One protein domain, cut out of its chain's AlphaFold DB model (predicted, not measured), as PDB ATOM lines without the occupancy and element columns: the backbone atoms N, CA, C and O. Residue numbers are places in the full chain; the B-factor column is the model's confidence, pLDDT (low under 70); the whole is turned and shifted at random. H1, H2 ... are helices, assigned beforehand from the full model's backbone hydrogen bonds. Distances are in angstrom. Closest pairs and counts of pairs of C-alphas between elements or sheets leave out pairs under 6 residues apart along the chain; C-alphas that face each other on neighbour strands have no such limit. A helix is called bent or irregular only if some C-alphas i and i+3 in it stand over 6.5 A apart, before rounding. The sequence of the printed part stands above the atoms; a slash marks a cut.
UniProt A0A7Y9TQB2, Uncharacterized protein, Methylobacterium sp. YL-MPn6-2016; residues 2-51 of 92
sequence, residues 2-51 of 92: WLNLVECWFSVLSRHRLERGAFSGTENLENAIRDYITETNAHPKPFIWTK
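AT A GLANCE: This is residues 2 to 51 of the 92 residues of an uncharacterized protein of Methylobacterium sp. YL-MPn6-2016 (UniProt A0A7Y9TQB2). Two helices, H1 and then H2, make an open V, with H2 folding back after a link of 7 residues; residues 43 to 51, which follow H2, form a tail across the open side of the V, and C-alphas 2 and 51 are 9.1 A apart. Of this tail and the end of H2, residues 41 to 46 stand free. The printed part has 50 residues with two named helices and no named strand; its class is all helix. It is loose, with a radius of gyration of the C-alphas of 12.3 A, and only just elongated, spanning 41 by 21 by 15 A.

HOW THE PARTS SIT: Start with H1, residues 2 to 18, and go on to H2, residues 26 to 42. They touch with 5 pairs of C-alphas within 8 A; look at Arg 17 and Ala 32, whose C-alphas are the closest, 7.3 A apart. H1 touches H2 with residues 13 to 17 alone, and H2 touches H1 with residues 32 to 36 alone. Their lines stand at a steep tilt of 62 degrees, and they run opposite ways. Their centres are 13.5 A apart. In both H1 and H2, every O i to N i+4 pair is within hydrogen-bond range.

IN THESE COORDINATES: Find C-alpha 2 at (29.926, -1.962, 39.670); from there H1 runs 22.9 A to C-alpha 18 at (26.137, 20.571, 38.847). H1 is neither bent nor irregular, but only just: C-alphas 15 and 18 are 6.2 A apart. After the short link, H2 runs 24.4 A from C-alpha 26 to C-alpha 42 at (27.300, 11.688, 56.702).

THE WHOLE: The two C-alphas farthest apart are those of Ser 24 and Lys 51, at 40.7 A. The printed part has no cut. The mean pLDDT of the printed part is 82.0; look for values under 70 at residues 46 to 51.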
ATOM      1  N   TRP A   2      29.687  -3.023  38.659       72.75
ATOM      2  CA  TRP A   2      29.926  -1.962  39.670       72.75
ATOM      3  C   TRP A   2      29.959  -0.531  39.096       72.75
ATOM      4  O   TRP A   2      29.493   0.406  39.732       72.75
ATOM      5  N   LEU A   3      30.390  -0.397  37.842       77.69
ATOM      6  CA  LEU A   3      30.353   0.840  37.069       77.69
ATOM      7  C   LEU A   3      28.951   1.473  36.976       77.69
ATOM      8  O   LEU A   3      28.827   2.678  37.094       77.69
ATOM      9  N   ASN A   4      27.887   0.671  36.893       77.44
ATOM     10  CA  ASN A   4      26.502   1.160  36.852       77.44
ATOM     11  C   ASN A   4      26.100   1.894  38.144       77.44
ATOM     12  O   ASN A   4      25.288   2.810  38.118       77.44
ATOM     13  N   LEU A   5      26.653   1.488  39.291       76.56
ATOM     14  CA  LEU A   5      26.427   2.177  40.566       76.56
ATOM     15  C   LEU A   5      27.181   3.503  40.609       76.56
ATOM     16  O   LEU A   5      26.625   4.507  41.044       76.56
ATOM     17  N   VAL A   6      28.414   3.510  40.100       81.75
ATOM     18  CA  VAL A   6      29.227   4.724  39.972       81.75
ATOM     19  C   VAL A   6      28.561   5.721  39.017       81.75
ATOM     20  O   VAL A   6      28.398   6.884  39.366       81.75
ATOM     21  N   GLU A   7      28.078   5.267  37.861       86.38
ATOM     22  CA  GLU A   7      27.335   6.081  36.889       86.38
ATOM     23  C   GLU A   7      26.034   6.647  37.473       86.38
ATOM     24  O   GLU A   7      25.697   7.814  37.251       86.38
ATOM     25  N   CYS A   8      25.309   5.847  38.261       85.81
ATOM     26  CA  CYS A   8      24.104   6.306  38.943       85.81
ATOM     27  C   CYS A   8      24.437   7.368  40.001       85.81
ATOM     28  O   CYS A   8      23.772   8.401  40.065       85.81
ATOM     29  N   TRP A   9      25.508   7.168  40.773       85.88
ATOM     30  CA  TRP A   9      25.986   8.148  41.746       85.88
ATOM     31  C   TRP A   9      26.378   9.475  41.076       85.88
ATOM     32  O   TRP A   9      25.908  10.531  41.503       85.88
ATOM     33  N   PHE A  10      27.131   9.430  39.970       85.62
ATOM     34  CA  PHE A  10      27.464  10.625  39.183       85.62
ATOM     35  C   PHE A  10      26.221  11.308  38.615       85.62
ATOM     36  O   PHE A  10      26.121  12.530  38.651       85.62
ATOM     37  N   SER A  11      25.232  10.540  38.159       86.94
ATOM     38  CA  SER A  11      23.969  11.098  37.668       86.94
ATOM     39  C   SER A  11      23.205  11.866  38.753       86.94
ATOM     40  O   SER A  11      22.563  12.872  38.454       86.94
ATOM     41  N   VAL A  12      23.255  11.401  40.005       87.81
ATOM     42  CA  VAL A  12      22.626  12.087  41.145       87.81
ATOM     43  C   VAL A  12      23.420  13.336  41.535       87.81
ATOM     44  O   VAL A  12      22.810  14.384  41.750       87.81
ATOM     45  N   LEU A  13      24.755  13.255  41.574       87.69
ATOM     46  CA  LEU A  13      25.629  14.410  41.802       87.69
ATOM     47  C   LEU A  13      25.366  15.515  40.768       87.69
ATOM     48  O   LEU A  13      25.164  16.672  41.142       87.69
ATOM     49  N   SER A  14      25.304  15.155  39.482       87.50
ATOM     50  CA  SER A  14      25.059  16.113  38.405       87.50
ATOM     51  C   SER A  14      23.733  16.844  38.586       87.50
ATOM     52  O   SER A  14      23.711  18.072  38.587       87.50
ATOM     53  N   ARG A  15      22.643  16.116  38.851       86.69
ATOM     54  CA  ARG A  15      21.308  16.710  39.031       86.69
ATOM     55  C   ARG A  15      21.182  17.584  40.279       86.69
ATOM     56  O   ARG A  15      20.455  18.578  40.263       86.69
ATOM     57  N   HIS A  16      21.832  17.208  41.381       82.94
ATOM     58  CA  HIS A  16      21.708  17.948  42.640       82.94
ATOM     59  C   HIS A  16      22.624  19.164  42.726       82.94
ATOM     60  O   HIS A  16      22.217  20.176  43.295       82.94
ATOM     61  N   ARG A  17      23.853  19.066  42.212       79.75
ATOM     62  CA  ARG A  17      24.886  20.083  42.441       79.75
ATOM     63  C   ARG A  17      25.363  20.752  41.161       79.75
ATOM     64  O   ARG A  17      25.550  21.961  41.179       79.75
ATOM     65  N   LEU A  18      25.524  20.016  40.060       80.69
ATOM     66  CA  LEU A  18      26.137  20.571  38.847       80.69
ATOM     67  C   LEU A  18      25.143  21.318  37.955       80.69
ATOM     68  O   LEU A  18      25.442  22.415  37.506       80.69
ATOM     69  N   GLU A  19      23.945  20.776  37.741       81.00
ATOM     70  CA  GLU A  19      22.917  21.402  36.893       81.00
ATOM     71  C   GLU A  19      22.264  22.630  37.541       81.00
ATOM     72  O   GLU A  19      21.698  23.474  36.852       81.00
ATOM     73  N   ARG A  20      22.329  22.737  38.873       74.75
ATOM     74  CA  ARG A  20      21.749  23.851  39.641       74.75
ATOM     75  C   ARG A  20      22.792  24.843  40.152       74.75
ATOM     76  O   ARG A  20      22.421  25.886  40.685       74.75
ATOM     77  N   GLY A  21      24.076  24.510  40.041       74.00
ATOM     78  CA  GLY A  21      25.170  25.329  40.543       74.00
ATOM     79  C   GLY A  21      25.660  26.317  39.492       74.00
ATOM     80  O   GLY A  21      26.104  25.921  38.419       74.00
ATOM     81  N   ALA A  22      25.630  27.609  39.814       73.88
ATOM     82  CA  ALA A  22      26.392  28.613  39.083       73.88
ATOM     83  C   ALA A  22      27.781  28.721  39.728       73.88
ATOM     84  O   ALA A  22      27.930  29.308  40.800       73.88
ATOM     85  N   PHE A  23      28.794  28.118  39.106       83.38
ATOM     86  CA  PHE A  23      30.165  28.144  39.615       83.38
ATOM     87  C   PHE A  23      30.957  29.254  38.928       83.38
ATOM     88  O   PHE A  23      31.087  29.274  37.707       83.38
ATOM     89  N   SER A  24      31.517  30.167  39.716       82.12
ATOM     90  CA  SER A  24      32.359  31.265  39.225       82.12
ATOM     91  C   SER A  24      33.798  30.842  38.892       82.12
ATOM     92  O   SER A  24      34.575  31.662  38.410       82.12
ATOM     93  N   GLY A  25      34.168  29.579  39.143       87.31
ATOM     94  CA  GLY A  25      35.504  29.039  38.895       87.31
ATOM     95  C   GLY A  25      35.657  27.578  39.330       87.31
ATOM     96  O   GLY A  25      34.791  27.023  40.010       87.31
ATOM     97  N   THR A  26      36.772  26.957  38.940       87.44
ATOM     98  CA  THR A  26      37.058  25.534  39.196       87.44
ATOM     99  C   THR A  26      37.216  25.213  40.681       87.44
ATOM    100  O   THR A  26      36.765  24.160  41.116       87.44
ATOM    101  N   GLU A  27      37.771  26.130  41.477       89.06
ATOM    102  CA  GLU A  27      37.897  25.960  42.933       89.06
ATOM    103  C   GLU A  27      36.522  25.860  43.615       89.06
ATOM    104  O   GLU A  27      36.282  24.976  44.434       89.06
ATOM    105  N   ASN A  28      35.568  26.699  43.197       85.62
ATOM    106  CA  ASN A  28      34.194  26.652  43.701       85.62
ATOM    107  C   ASN A  28      33.472  25.358  43.305       85.62
ATOM    108  O   ASN A  28      32.695  24.820  44.093       85.62
ATOM    109  N   LEU A  29      33.734  24.844  42.100       88.12
ATOM    110  CA  LEU A  29      33.220  23.546  41.666       88.12
ATOM    111  C   LEU A  29      33.802  22.404  42.510       88.12
ATOM    112  O   LEU A  29      33.062  21.528  42.957       88.12
ATOM    113  N   GLU A  30      35.115  22.412  42.740       90.69
ATOM    114  CA  GLU A  30      35.792  21.392  43.537       90.69
ATOM    115  C   GLU A  30      35.262  21.365  44.974       90.69
ATOM    116  O   GLU A  30      34.899  20.297  45.472       90.69
ATOM    117  N   ASN A  31      35.137  22.533  45.607       90.06
ATOM    118  CA  ASN A  31      34.582  22.655  46.953       90.06
ATOM    119  C   ASN A  31      33.141  22.131  47.010       90.06
ATOM    120  O   ASN A  31      32.828  21.298  47.857       90.06
ATOM    121  N   ALA A  32      32.291  22.492  46.045       88.56
ATOM    122  CA  ALA A  32      30.914  22.002  45.999       88.56
ATOM    123  C   ALA A  32      30.810  20.472  45.844       88.56
ATOM    124  O   ALA A  32      29.906  19.852  46.411       88.56
ATOM    125  N   ILE A  33      31.727  19.847  45.096       89.19
ATOM    126  CA  ILE A  33      31.802  18.384  44.975       89.19
ATOM    127  C   ILE A  33      32.263  17.759  46.301       89.19
ATOM    128  O   ILE A  33      31.664  16.779  46.749       89.19
ATOM    129  N   ARG A  34      33.295  18.316  46.949       91.19
ATOM    130  CA  ARG A  34      33.813  17.833  48.245       91.19
ATOM    131  C   ARG A  34      32.769  17.937  49.358       91.19
ATOM    132  O   ARG A  34      32.600  16.985  50.125       91.19
ATOM    133  N   ASP A  35      32.029  19.038  49.399       90.00
ATOM    134  CA  ASP A  35      30.935  19.252  50.346       90.00
ATOM    135  C   ASP A  35      29.823  18.228  50.132       90.00
ATOM    136  O   ASP A  35      29.365  17.587  51.078       90.00
ATOM    137  N   TYR A  36      29.441  17.992  48.873       87.19
ATOM    138  CA  TYR A  36      28.431  16.995  48.540       87.19
ATOM    139  C   TYR A  36      28.855  15.573  48.917       87.19
ATOM    140  O   TYR A  36      28.034  14.802  49.417       87.19
ATOM    141  N   ILE A  37      30.125  15.211  48.709       89.25
ATOM    142  CA  ILE A  37      30.667  13.916  49.147       89.25
ATOM    143  C   ILE A  37      30.573  13.797  50.671       89.25
ATOM    144  O   ILE A  37      30.112  12.774  51.172       89.25
ATOM    145  N   THR A  38      30.973  14.837  51.403       90.19
ATOM    146  CA  THR A  38      30.948  14.854  52.873       90.19
ATOM    147  C   THR A  38      29.525  14.703  53.409       90.19
ATOM    148  O   THR A  38      29.273  13.844  54.250       90.19
ATOM    149  N   GLU A  39      28.575  15.465  52.864       88.19
ATOM    150  CA  GLU A  39      27.153  15.395  53.217       88.19
ATOM    151  C   GLU A  39      26.546  14.020  52.885       88.19
ATOM    152  O   GLU A  39      25.854  13.415  53.707       88.19
ATOM    153  N   THR A  40      26.861  13.481  51.705       84.75
ATOM    154  CA  THR A  40      26.384  12.158  51.272       84.75
ATOM    155  C   THR A  40      26.957  11.035  52.139       84.75
ATOM    156  O   THR A  40      26.261  10.063  52.422       84.75
ATOM    157  N   ASN A  41      28.206  11.164  52.592       85.12
ATOM    158  CA  ASN A  41      28.841  10.199  53.489       85.12
ATOM    159  C   ASN A  41      28.326  10.305  54.933       85.12
ATOM    160  O   ASN A  41      28.299   9.293  55.629       85.12
ATOM    161  N   ALA A  42      27.906  11.493  55.383       87.75
ATOM    162  CA  ALA A  42      27.300  11.688  56.702       87.75
ATOM    163  C   ALA A  42      25.913  11.026  56.806       87.75
ATOM    164  O   ALA A  42      25.561  10.470  57.848       87.75
ATOM    165  N   HIS A  43      25.147  11.030  55.711       79.94
ATOM    166  CA  HIS A  43      23.854  10.352  55.604       79.94
ATOM    167  C   HIS A  43      23.836   9.403  54.404       79.94
ATOM    168  O   HIS A  43      23.201   9.700  53.382       79.94
ATOM    169  N   PRO A  44      24.513   8.244  54.506       77.94
ATOM    170  CA  PRO A  44      24.632   7.339  53.380       77.94
ATOM    171  C   PRO A  44      23.248   6.808  53.021       77.94
ATOM    172  O   PRO A  44      22.620   6.084  53.792       77.94
ATOM    173  N   LYS A  45      22.765   7.153  51.825       74.69
ATOM    174  CA  LYS A  45      21.646   6.446  51.203       74.69
ATOM    175  C   LYS A  45      22.216   5.197  50.542       74.69
ATOM    176  O   LYS A  45      22.903   5.329  49.526       74.69
ATOM    177  N   PRO A  46      21.988   3.997  51.106       67.38
ATOM    178  CA  PRO A  46      22.565   2.792  50.550       67.38
ATOM    179  C   PRO A  46      21.967   2.555  49.167       67.38
ATOM    180  O   PRO A  46      20.773   2.299  49.010       67.38
ATOM    181  N   PHE A  47      22.817   2.618  48.149       67.31
ATOM    182  CA  PHE A  47      22.485   2.024  46.870       67.31
ATOM    183  C   PHE A  47      22.561   0.511  47.054       67.31
ATOM    184  O   PHE A  47      23.639  -0.048  47.255       67.31
ATOM    185  N   ILE A  48      21.403  -0.149  47.049       65.31
ATOM    186  CA  ILE A  48      21.341  -1.591  47.274       65.31
ATOM    187  C   ILE A  48      22.014  -2.290  46.102       65.31
ATOM    188  O   ILE A  48      21.571  -2.230  44.952       65.31
ATOM    189  N   TRP A  49      23.096  -2.987  46.413       64.50
ATOM    190  CA  TRP A  49      23.775  -3.825  45.455       64.50
ATOM    191  C   TRP A  49      22.982  -5.127  45.298       64.50
ATOM    192  O   TRP A  49      23.013  -6.009  46.145       64.50
ATOM    193  N   THR A  50      22.239  -5.252  44.200       64.31
ATOM    194  CA  THR A  50      21.429  -6.447  43.895       64.31
ATOM    195  C   THR A  50      22.248  -7.640  43.394       64.31
ATOM    196  O   THR A  50      21.698  -8.716  43.187       64.31
ATOM    197  N   LYS A  51      23.559  -7.479  43.174       68.06
ATOM    198  CA  LYS A  51      24.456  -8.553  42.721       68.06
ATOM    199  C   LYS A  51      25.509  -8.816  43.792       68.06
ATOM    200  O   LYS A  51      26.064  -7.875  44.332       68.06
TER     201      LYS A  51